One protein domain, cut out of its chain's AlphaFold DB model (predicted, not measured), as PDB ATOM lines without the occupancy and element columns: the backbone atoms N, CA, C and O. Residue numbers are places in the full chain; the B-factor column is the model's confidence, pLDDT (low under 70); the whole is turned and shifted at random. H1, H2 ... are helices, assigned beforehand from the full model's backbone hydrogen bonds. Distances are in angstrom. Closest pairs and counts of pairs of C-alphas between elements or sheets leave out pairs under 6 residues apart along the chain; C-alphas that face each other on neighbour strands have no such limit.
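This is residues 391 to 462 of the 468 residues of the protein "SLC34A1 protein" of Symbiodinium pilosum (UniProt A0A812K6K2). A helical hairpin of H1 and H2, side by side, is followed by a long stretch without a named element, residues 418 to 452, which runs out to a looped tip near residue 437 and folds back on itself. Beyond it lies the short helix H3, away from the hairpin; residues 456 to 462, of which 456 to 459 belong to H3, stick out free. The printed part has 72 residues with three named helices in the order H1, H2, H3 and no named strand; the class is all helix, though the helices hold 31 of the 72 residues, under half. The whole is loose, with a radius of gyration of the C-alphas of 15.2 A and spans of 41 by 33 by 21 A.

H1 takes residues 391 to 402, from C-alpha 391 at (107.743, 165.162, 140.931), and is 16.4 A long from first to last C-alpha. H2, residues 406 to 417, is 16.3 A long. H3, residues 453 to 459, is 9.8 A long, with C-alpha 459 at (79.679, 147.674, 156.468).

H1 and H2 touch and form a helical hairpin; their closest C-alphas, those of Val 397 and Ala 409, are 4.6 A apart. They run opposite ways at a shallow tilt of 15 degrees. H3 is apart from H1 and from H2. Residues 431 to 432 pair with residues 443 to 444, antiparallel, in stretches too short to be named. In H1, H2 and H3 every O i to N i+4 pair is within hydrogen-bond range.

The C-alphas farthest apart, those of His 437 and Lys 461, are 47.8 A apart. The printed part has no cut. The link from H1 to H2 is tight, with 3 residues; that from H2 to H3 is long, with 35. The mean pLDDT of the printed part is 78.1; residues 421 to 425 and 447 to 462 are under 70.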
ATOM      1  N   ALA A 391     107.899 163.792 141.415       87.62
ATOM      2  CA  ALA A 391     107.743 165.162 140.931       87.62
ATOM      3  C   ALA A 391     106.347 165.455 140.345       87.62
ATOM      4  O   ALA A 391     105.784 166.513 140.619       87.62
ATOM      5  N   VAL A 392     105.764 164.515 139.591       90.25
ATOM      6  CA  VAL A 392     104.410 164.653 139.025       90.25
ATOM      7  C   VAL A 392     103.390 164.735 140.151       90.25
ATOM      8  O   VAL A 392     102.540 165.623 140.170       90.25
ATOM      9  N   TRP A 393     103.521 163.856 141.143       92.88
ATOM     10  CA  TRP A 393     102.649 163.852 142.306       92.88
ATOM     11  C   TRP A 393     102.793 165.100 143.173       92.88
ATOM     12  O   TRP A 393     101.784 165.642 143.610       92.88
ATOM     13  N   CYS A 394     104.009 165.617 143.361       93.31
ATOM     14  CA  CYS A 394     104.229 166.913 144.004       93.31
ATOM     15  C   CYS A 394     103.529 168.048 143.238       93.31
ATOM     16  O   CYS A 394     102.948 168.932 143.864       93.31
ATOM     17  N   GLY A 395     103.524 168.003 141.900       93.88
ATOM     18  CA  GLY A 395     102.764 168.930 141.059       93.88
ATOM     19  C   GLY A 395     101.253 168.836 141.291       93.88
ATOM     20  O   GLY A 395     100.601 169.855 141.511       93.88
ATOM     21  N   VAL A 396     100.700 167.619 141.335       94.94
ATOM     22  CA  VAL A 396      99.281 167.378 141.667       94.94
ATOM     23  C   VAL A 396      98.948 167.905 143.067       94.94
ATOM     24  O   VAL A 396      97.949 168.595 143.245       94.94
ATOM     25  N   VAL A 397      99.800 167.636 144.058       96.19
ATOM     26  CA  VAL A 397      99.645 168.124 145.439       96.19
ATOM     27  C   VAL A 397      99.663 169.654 145.487       96.19
ATOM     28  O   VAL A 397      98.827 170.245 146.168       96.19
ATOM     29  N   ALA A 398     100.559 170.308 144.742       95.19
ATOM     30  CA  ALA A 398     100.621 171.765 144.659       95.19
ATOM     31  C   ALA A 398      99.362 172.369 144.012       95.19
ATOM     32  O   ALA A 398      98.850 173.372 144.509       95.19
ATOM     33  N   LEU A 399      98.820 171.743 142.960       96.88
ATOM     34  CA  LEU A 399      97.561 172.163 142.331       96.88
ATOM     35  C   LEU A 399      96.364 171.998 143.275       96.88
ATOM     36  O   LEU A 399      95.588 172.935 143.442       96.88
ATOM     37  N   LEU A 400      96.252 170.852 143.956       96.44
ATOM     38  CA  LEU A 400      95.223 170.627 144.977       96.44
ATOM     39  C   LEU A 400      95.316 171.672 146.095       96.44
ATOM     40  O   LEU A 400      94.296 172.188 146.548       96.44
ATOM     41  N   PHE A 401      96.534 172.022 146.515       95.62
ATOM     42  CA  PHE A 401      96.758 173.070 147.506       95.62
ATOM     43  C   PHE A 401      96.330 174.451 146.990       95.62
ATOM     44  O   PHE A 401      95.648 175.182 147.705       95.62
ATOM     45  N   HIS A 402      96.665 174.790 145.742       95.69
ATOM     46  CA  HIS A 402      96.270 176.046 145.099       95.69
ATOM     47  C   HIS A 402      94.744 176.188 144.967       95.69
ATOM     48  O   HIS A 402      94.211 177.276 145.165       95.69
ATOM     49  N   TRP A 403      94.030 175.088 144.715       98.00
ATOM     50  CA  TRP A 403      92.562 175.050 144.687       98.00
ATOM     51  C   TRP A 403      91.902 175.023 146.076       98.00
ATOM     52  O   TRP A 403      90.681 174.933 146.173       98.00
ATOM     53  N   GLY A 404      92.678 175.077 147.163       96.06
ATOM     54  CA  GLY A 404      92.156 175.031 148.531       96.06
ATOM     55  C   GLY A 404      91.772 173.629 149.021       96.06
ATOM     56  O   GLY A 404      91.256 173.484 150.129       96.06
ATOM     57  N   LEU A 405      92.073 172.570 148.262       96.62
ATOM     58  CA  LEU A 405      91.822 171.165 148.614       96.62
ATOM     59  C   LEU A 405      92.952 170.590 149.486       96.62
ATOM     60  O   LEU A 405      93.520 169.530 149.206       96.62
ATOM     61  N   VAL A 406      93.283 171.285 150.578       93.62
ATOM     62  CA  VAL A 406      94.447 170.982 151.434       93.62
ATOM     63  C   VAL A 406      94.399 169.561 152.003       93.62
ATOM     64  O   VAL A 406      95.420 168.877 152.042       93.62
ATOM     65  N   ALA A 407      93.221 169.079 152.407       89.00
ATOM     66  CA  ALA A 407      93.070 167.729 152.951       89.00
ATOM     67  C   ALA A 407      93.415 166.640 151.918       89.00
ATOM     68  O   ALA A 407      94.120 165.688 152.250       89.00
ATOM     69  N   MET A 408      92.981 166.806 150.661       91.00
ATOM     70  CA  MET A 408      93.322 165.882 149.574       91.00
ATOM     71  C   MET A 408      94.804 165.972 149.216       91.00
ATOM     72  O   MET A 408      95.439 164.942 149.024       91.00
ATOM     73  N   ALA A 409      95.374 167.180 149.190       93.38
ATOM     74  CA  ALA A 409      96.799 167.385 148.944       93.38
ATOM     75  C   ALA A 409      97.665 166.631 149.973       93.38
ATOM     76  O   ALA A 409      98.568 165.878 149.605       93.38
ATOM     77  N   VAL A 410      97.341 166.764 151.265       89.12
ATOM     78  CA  VAL A 410      98.024 166.038 152.348       89.12
ATOM     79  C   VAL A 410      97.804 164.533 152.223       89.12
ATOM     80  O   VAL A 410      98.762 163.775 152.344       89.12
ATOM     81  N   PHE A 411      96.574 164.091 151.950       87.38
ATOM     82  CA  PHE A 411      96.260 162.673 151.768       87.38
ATOM     83  C   PHE A 411      97.080 162.041 150.637       87.38
ATOM     84  O   PHE A 411      97.709 161.009 150.854       87.38
ATOM     85  N   VAL A 412      97.123 162.675 149.462       90.38
ATOM     86  CA  VAL A 412      97.889 162.204 148.299       90.38
ATOM     87  C   VAL A 412      99.372 162.117 148.645       90.38
ATOM     88  O   VAL A 412     100.000 161.085 148.415       90.38
ATOM     89  N   MET A 413      99.925 163.158 149.275       90.56
ATOM     90  CA  MET A 413     101.335 163.166 149.655       90.56
ATOM     91  C   MET A 413     101.664 162.074 150.680       90.56
ATOM     92  O   MET A 413     102.683 161.396 150.548       90.56
ATOM     93  N   VAL A 414     100.801 161.859 151.678       86.25
ATOM     94  CA  VAL A 414     100.958 160.773 152.655       86.25
ATOM     95  C   VAL A 414     100.880 159.419 151.954       86.25
ATOM     96  O   VAL A 414     101.808 158.629 152.096       86.25
ATOM     97  N   ALA A 415      99.845 159.166 151.152       84.12
ATOM     98  CA  ALA A 415      99.651 157.892 150.459       84.12
ATOM     99  C   ALA A 415     100.861 157.515 149.590       84.12
ATOM    100  O   ALA A 415     101.316 156.374 149.615       84.12
ATOM    101  N   ILE A 416     101.436 158.486 148.879       86.56
ATOM    102  CA  ILE A 416     102.575 158.256 147.982       86.56
ATOM    103  C   ILE A 416     103.878 158.104 148.758       86.56
ATOM    104  O   ILE A 416     104.627 157.165 148.509       86.56
ATOM    105  N   SER A 417     104.147 158.995 149.717       83.94
ATOM    106  CA  SER A 417     105.397 158.965 150.492       83.94
ATOM    107  C   SER A 417     105.523 157.732 151.382       83.94
ATOM    108  O   SER A 417     106.633 157.276 151.643       83.94
ATOM    109  N   SER A 418     104.398 157.180 151.834       78.44
ATOM    110  CA  SER A 418     104.383 156.014 152.715       78.44
ATOM    111  C   SER A 418     103.962 154.710 152.035       78.44
ATOM    112  O   SER A 418     103.872 153.686 152.711       78.44
ATOM    113  N   TYR A 419     103.743 154.721 150.712       76.56
ATOM    114  CA  TYR A 419     103.226 153.573 149.939       76.56
ATOM    115  C   TYR A 419     101.964 152.977 150.532       76.56
ATOM    116  O   TYR A 419     101.748 151.764 150.620       76.56
ATOM    117  N   ALA A 420     101.143 153.879 151.008       72.56
ATOM    118  CA  ALA A 420     100.151 153.550 151.960       72.56
ATOM    119  C   ALA A 420      98.803 153.506 151.191       72.56
ATOM    120  O   ALA A 420      98.459 154.390 150.410       72.56
ATOM    121  N   ARG A 421      98.061 152.407 151.387       68.56
ATOM    122  CA  ARG A 421      96.710 152.111 150.884       68.56
ATOM    123  C   ARG A 421      95.695 153.253 151.066       68.56
ATOM    124  O   ARG A 421      95.610 153.802 152.146       68.56
ATOM    125  N   PRO A 422      94.780 153.504 150.116       62.62
ATOM    126  CA  PRO A 422      93.835 154.631 150.176       62.62
ATOM    127  C   PRO A 422      92.964 154.746 151.444       62.62
ATOM    128  O   PRO A 422      92.397 155.801 151.711       62.62
ATOM    129  N   ILE A 423      92.839 153.673 152.226       61.72
ATOM    130  CA  ILE A 423      92.051 153.628 153.454       61.72
ATOM    131  C   ILE A 423      93.014 153.677 154.641       61.72
ATOM    132  O   ILE A 423      93.365 152.642 155.193       61.72
ATOM    133  N   PHE A 424      93.434 154.884 155.028       66.50
ATOM    134  CA  PHE A 424      94.166 155.098 156.276       66.50
ATOM    135  C   PHE A 424      93.225 155.355 157.429       66.50
ATOM    136  O   PHE A 424      92.664 156.446 157.534       66.50
ATOM    137  N   ASN A 425      93.164 154.435 158.389       67.94
ATOM    138  CA  ASN A 425      92.577 154.732 159.698       67.94
ATOM    139  C   ASN A 425      93.558 155.507 160.590       67.94
ATOM    140  O   ASN A 425      93.797 155.169 161.754       67.94
ATOM    141  N   CYS A 426      94.133 156.584 160.054       72.94
ATOM    142  CA  CYS A 426      94.994 157.472 160.815       72.94
ATOM    143  C   CYS A 426      94.151 158.264 161.814       72.94
ATOM    144  O   CYS A 426      93.455 159.220 161.478       72.94
ATOM    145  N   LYS A 427      94.220 157.875 163.086       79.88
ATOM    146  CA  LYS A 427      93.623 158.656 164.169       79.88
ATOM    147  C   LYS A 427      94.488 159.887 164.421       79.88
ATOM    148  O   LYS A 427      95.706 159.832 164.306       79.88
ATOM    149  N   LYS A 428      93.891 160.976 164.911       79.62
ATOM    150  CA  LYS A 428      94.637 162.183 165.325       79.62
ATOM    151  C   LYS A 428      95.766 161.883 166.328       79.62
ATOM    152  O   LYS A 428      96.770 162.579 166.335       79.62
ATOM    153  N   ARG A 429      95.626 160.826 167.142       82.31
ATOM    154  CA  ARG A 429      96.667 160.348 168.076       82.31
ATOM    155  C   ARG A 429      97.906 159.750 167.394       82.31
ATOM    156  O   ARG A 429      98.938 159.644 168.039       82.31
ATOM    157  N   SER A 430      97.797 159.350 166.128       82.88
ATOM    158  CA  SER A 430      98.914 158.845 165.323       82.88
ATOM    159  C   SER A 430      99.855 159.969 164.878       82.88
ATOM    160  O   SER A 430     100.988 159.703 164.499       82.88
ATOM    161  N   LEU A 431      99.412 161.229 164.941       87.25
ATOM    162  CA  LEU A 431     100.262 162.397 164.737       87.25
ATOM    163  C   LEU A 431     101.052 162.693 166.014       87.25
ATOM    164  O   LEU A 431     100.525 163.216 166.998       87.25
ATOM    165  N   ILE A 432     102.338 162.374 165.972       87.25
ATOM    166  CA  ILE A 432     103.310 162.693 167.007       87.25
ATOM    167  C   ILE A 432     103.737 164.146 166.806       87.25
ATOM    168  O   ILE A 432     104.235 164.536 165.744       87.25
ATOM    169  N   LYS A 433     103.514 164.956 167.841       91.00
ATOM    170  CA  LYS A 433     103.953 166.352 167.877       91.00
ATOM    171  C   LYS A 433     105.482 166.434 167.807       91.00
ATOM    172  O   LYS A 433     106.145 165.563 168.371       91.00
ATOM    173  N   PRO A 434     106.038 167.495 167.196       93.19
ATOM    174  CA  PRO A 434     107.465 167.766 167.284       93.19
ATOM    175  C   PRO A 434     107.899 167.803 168.754       93.19
ATOM    176  O   PRO A 434     107.290 168.507 169.565       93.19
ATOM    177  N   ALA A 435     108.922 167.029 169.112       88.69
ATOM    178  CA  ALA A 435     109.486 167.067 170.453       88.69
ATOM    179  C   ALA A 435     110.427 168.270 170.539       88.69
ATOM    180  O   ALA A 435     111.367 168.378 169.745       88.69
ATOM    181  N   SER A 436     110.169 169.177 171.488       84.50
ATOM    182  CA  SER A 436     110.998 170.362 171.723       84.50
ATOM    183  C   SER A 436     112.470 169.953 171.793       84.50
ATOM    184  O   SER A 436     112.837 169.140 172.637       84.50
ATOM    185  N   HIS A 437     113.285 170.513 170.895       85.75
ATOM    186  CA  HIS A 437     114.729 170.262 170.738       85.75
ATOM    187  C   HIS A 437     115.160 168.956 170.047       85.75
ATOM    188  O   HIS A 437     116.347 168.819 169.769       85.75
ATOM    189  N   VAL A 438     114.248 168.038 169.703       84.62
ATOM    190  CA  VAL A 438     114.598 166.781 169.004       84.62
ATOM    191  C   VAL A 438     114.130 166.802 167.553       84.62
ATOM    192  O   VAL A 438     114.913 166.550 166.642       84.62
ATOM    193  N   THR A 439     112.862 167.143 167.315       84.69
ATOM    194  CA  THR A 439     112.289 167.194 165.966       84.69
ATOM    195  C   THR A 439     111.568 168.516 165.744       84.69
ATOM    196  O   THR A 439     110.917 169.053 166.636       84.69
ATOM    197  N   ARG A 440     111.696 169.073 164.532       87.56
ATOM    198  CA  ARG A 440     110.980 170.294 164.110       87.56
ATOM    199  C   ARG A 440     109.681 169.998 163.359       87.56
ATOM    200  O   ARG A 440     108.928 170.916 163.057       87.56
ATOM    201  N   HIS A 441     109.429 168.733 163.039       83.06
ATOM    202  CA  HIS A 441     108.319 168.296 162.201       83.06
ATOM    203  C   HIS A 441     107.373 167.374 162.969       83.06
ATOM    204  O   HIS A 441     107.772 166.659 163.890       83.06
ATOM    205  N   TRP A 442     106.102 167.403 162.573       86.62
ATOM    206  CA  TRP A 442     105.138 166.394 162.987       86.62
ATOM    207  C   TRP A 442     105.513 165.065 162.342       86.62
ATOM    208  O   TRP A 442     105.883 165.029 161.171       86.62
ATOM    209  N   SER A 443     105.418 163.977 163.098       86.81
ATOM    210  CA  SER A 443     105.632 162.628 162.573       86.81
ATOM    211  C   SER A 443     104.304 161.889 162.567       86.81
ATOM    212  O   SER A 443     103.605 161.865 163.577       86.81
ATOM    213  N   LEU A 444     103.933 161.297 161.437       83.06
ATOM    214  CA  LEU A 444     102.751 160.446 161.357       83.06
ATOM    215  C   LEU A 444     103.177 159.000 161.608       83.06
ATOM    216  O   LEU A 444     103.856 158.393 160.784       83.06
ATOM    217  N   LEU A 445     102.785 158.447 162.752       82.25
ATOM    218  CA  LEU A 445     102.993 157.042 163.056       82.25
ATOM    219  C   LEU A 445     101.943 156.210 162.324       82.25
ATOM    220  O   LEU A 445     100.807 156.058 162.779       82.25
ATOM    221  N   LEU A 446     102.353 155.635 161.201       74.06
ATOM    222  CA  LEU A 446     101.597 154.608 160.495       74.06
ATOM    223  C   LEU A 446     101.779 153.279 161.236       74.06
ATOM    224  O   LEU A 446     102.497 152.385 160.799       74.06
ATOM    225  N   ALA A 447     101.201 153.181 162.433       61.41
ATOM    226  CA  ALA A 447     101.143 151.908 163.134       61.41
ATOM    227  C   ALA A 447     100.180 150.978 162.379       61.41
ATOM    228  O   ALA A 447      99.108 151.436 161.972       61.41
ATOM    229  N   PRO A 448     100.493 149.679 162.243       54.00
ATOM    230  CA  PRO A 448      99.561 148.685 161.727       54.00
ATOM    231  C   PRO A 448      98.458 148.393 162.764       54.00
ATOM    232  O   PRO A 448      98.300 147.269 163.220       54.00
ATOM    233  N   GLU A 449      97.680 149.394 163.177       52.12
ATOM    234  CA  GLU A 449      96.370 149.172 163.807       52.12
ATOM    235  C   GLU A 449      95.302 149.126 162.705       52.12
ATOM    236  O   GLU A 449      94.390 149.949 162.658       52.12
ATOM    237  N   GLU A 450      95.409 148.166 161.789       50.03
ATOM    238  CA  GLU A 450      94.421 147.973 160.726       50.03
ATOM    239  C   GLU A 450      93.980 146.512 160.650       50.03
ATOM    240  O   GLU A 450      94.171 145.818 159.655       50.03
ATOM    241  N   ASP A 451      93.292 146.057 161.698       49.03
ATOM    242  CA  ASP A 451      92.270 145.031 161.507       49.03
ATOM    243  C   ASP A 451      91.101 145.679 160.746       49.03
ATOM    244  O   ASP A 451      90.123 146.155 161.336       49.03
ATOM    245  N   GLY A 452      91.183 145.682 159.411       49.66
ATOM    246  CA  GLY A 452      90.081 146.059 158.511       49.66
ATOM    247  C   GLY A 452      88.775 145.293 158.793       49.66
ATOM    248  O   GLY A 452      87.691 145.722 158.397       49.66
ATOM    249  N   ALA A 453      88.851 144.208 159.573       50.50
ATOM    250  CA  ALA A 453      87.717 143.453 160.088       50.50
ATOM    251  C   ALA A 453      86.679 144.314 160.834       50.50
ATOM    252  O   ALA A 453      85.489 144.022 160.734       50.50
ATOM    253  N   LYS A 454      87.074 145.384 161.544       53.28
ATOM    254  CA  LYS A 454      86.107 146.221 162.288       53.28
ATOM    255  C   LYS A 454      85.301 147.164 161.391       53.28
ATOM    256  O   LYS A 454      84.128 147.388 161.672       53.28
ATOM    257  N   LEU A 455      85.889 147.669 160.305       51.72
ATOM    258  CA  LEU A 455      85.168 148.479 159.315       51.72
ATOM    259  C   LEU A 455      84.223 147.614 158.480       51.72
ATOM    260  O   LEU A 455      83.061 147.968 158.311       51.72
ATOM    261  N   PHE A 456      84.678 146.435 158.041       49.47
ATOM    262  CA  PHE A 456      83.843 145.513 157.270       49.47
ATOM    263  C   PHE A 456      82.713 144.898 158.103       49.47
ATOM    264  O   PHE A 456      81.622 144.706 157.587       49.47
ATOM    265  N   ALA A 457      82.923 144.629 159.395       51.84
ATOM    266  CA  ALA A 457      81.851 144.164 160.275       51.84
ATOM    267  C   ALA A 457      80.744 145.212 160.468       51.84
ATOM    268  O   ALA A 457      79.612 144.828 160.738       51.84
ATOM    269  N   ASN A 458      81.051 146.502 160.311       48.22
ATOM    270  CA  ASN A 458      80.048 147.563 160.322       48.22
ATOM    271  C   ASN A 458      79.418 147.756 158.933       48.22
ATOM    272  O   ASN A 458      78.213 147.941 158.857       48.22
ATOM    273  N   LEU A 459      80.188 147.606 157.847       45.59
ATOM    274  CA  LEU A 459      79.679 147.674 156.468       45.59
ATOM    275  C   LEU A 459      78.784 146.481 156.084       45.59
ATOM    276  O   LEU A 459      77.819 146.644 155.358       45.59
ATOM    277  N   VAL A 460      79.090 145.277 156.573       52.16
ATOM    278  CA  VAL A 460      78.301 144.049 156.329       52.16
ATOM    279  C   VAL A 460      77.091 143.960 157.262       52.16
ATOM    280  O   VAL A 460      76.158 143.213 156.987       52.16
ATOM    281  N   LYS A 461      77.095 144.715 158.366       51.16
ATOM    282  CA  LYS A 461      75.921 144.877 159.233       51.16
ATOM    283  C   LYS A 461      75.046 146.075 158.842       51.16
ATOM    284  O   LYS A 461      73.955 146.182 159.391       51.16
ATOM    285  N   GLY A 462      75.513 146.940 157.940       46.75
ATOM    286  CA  GLY A 462      74.726 148.020 157.351       46.75
ATOM    287  C   GLY A 462      73.830 147.477 156.241       46.75
ATOM    288  O   GLY A 462      74.275 146.692 155.404       46.75
TER     289      GLY A 462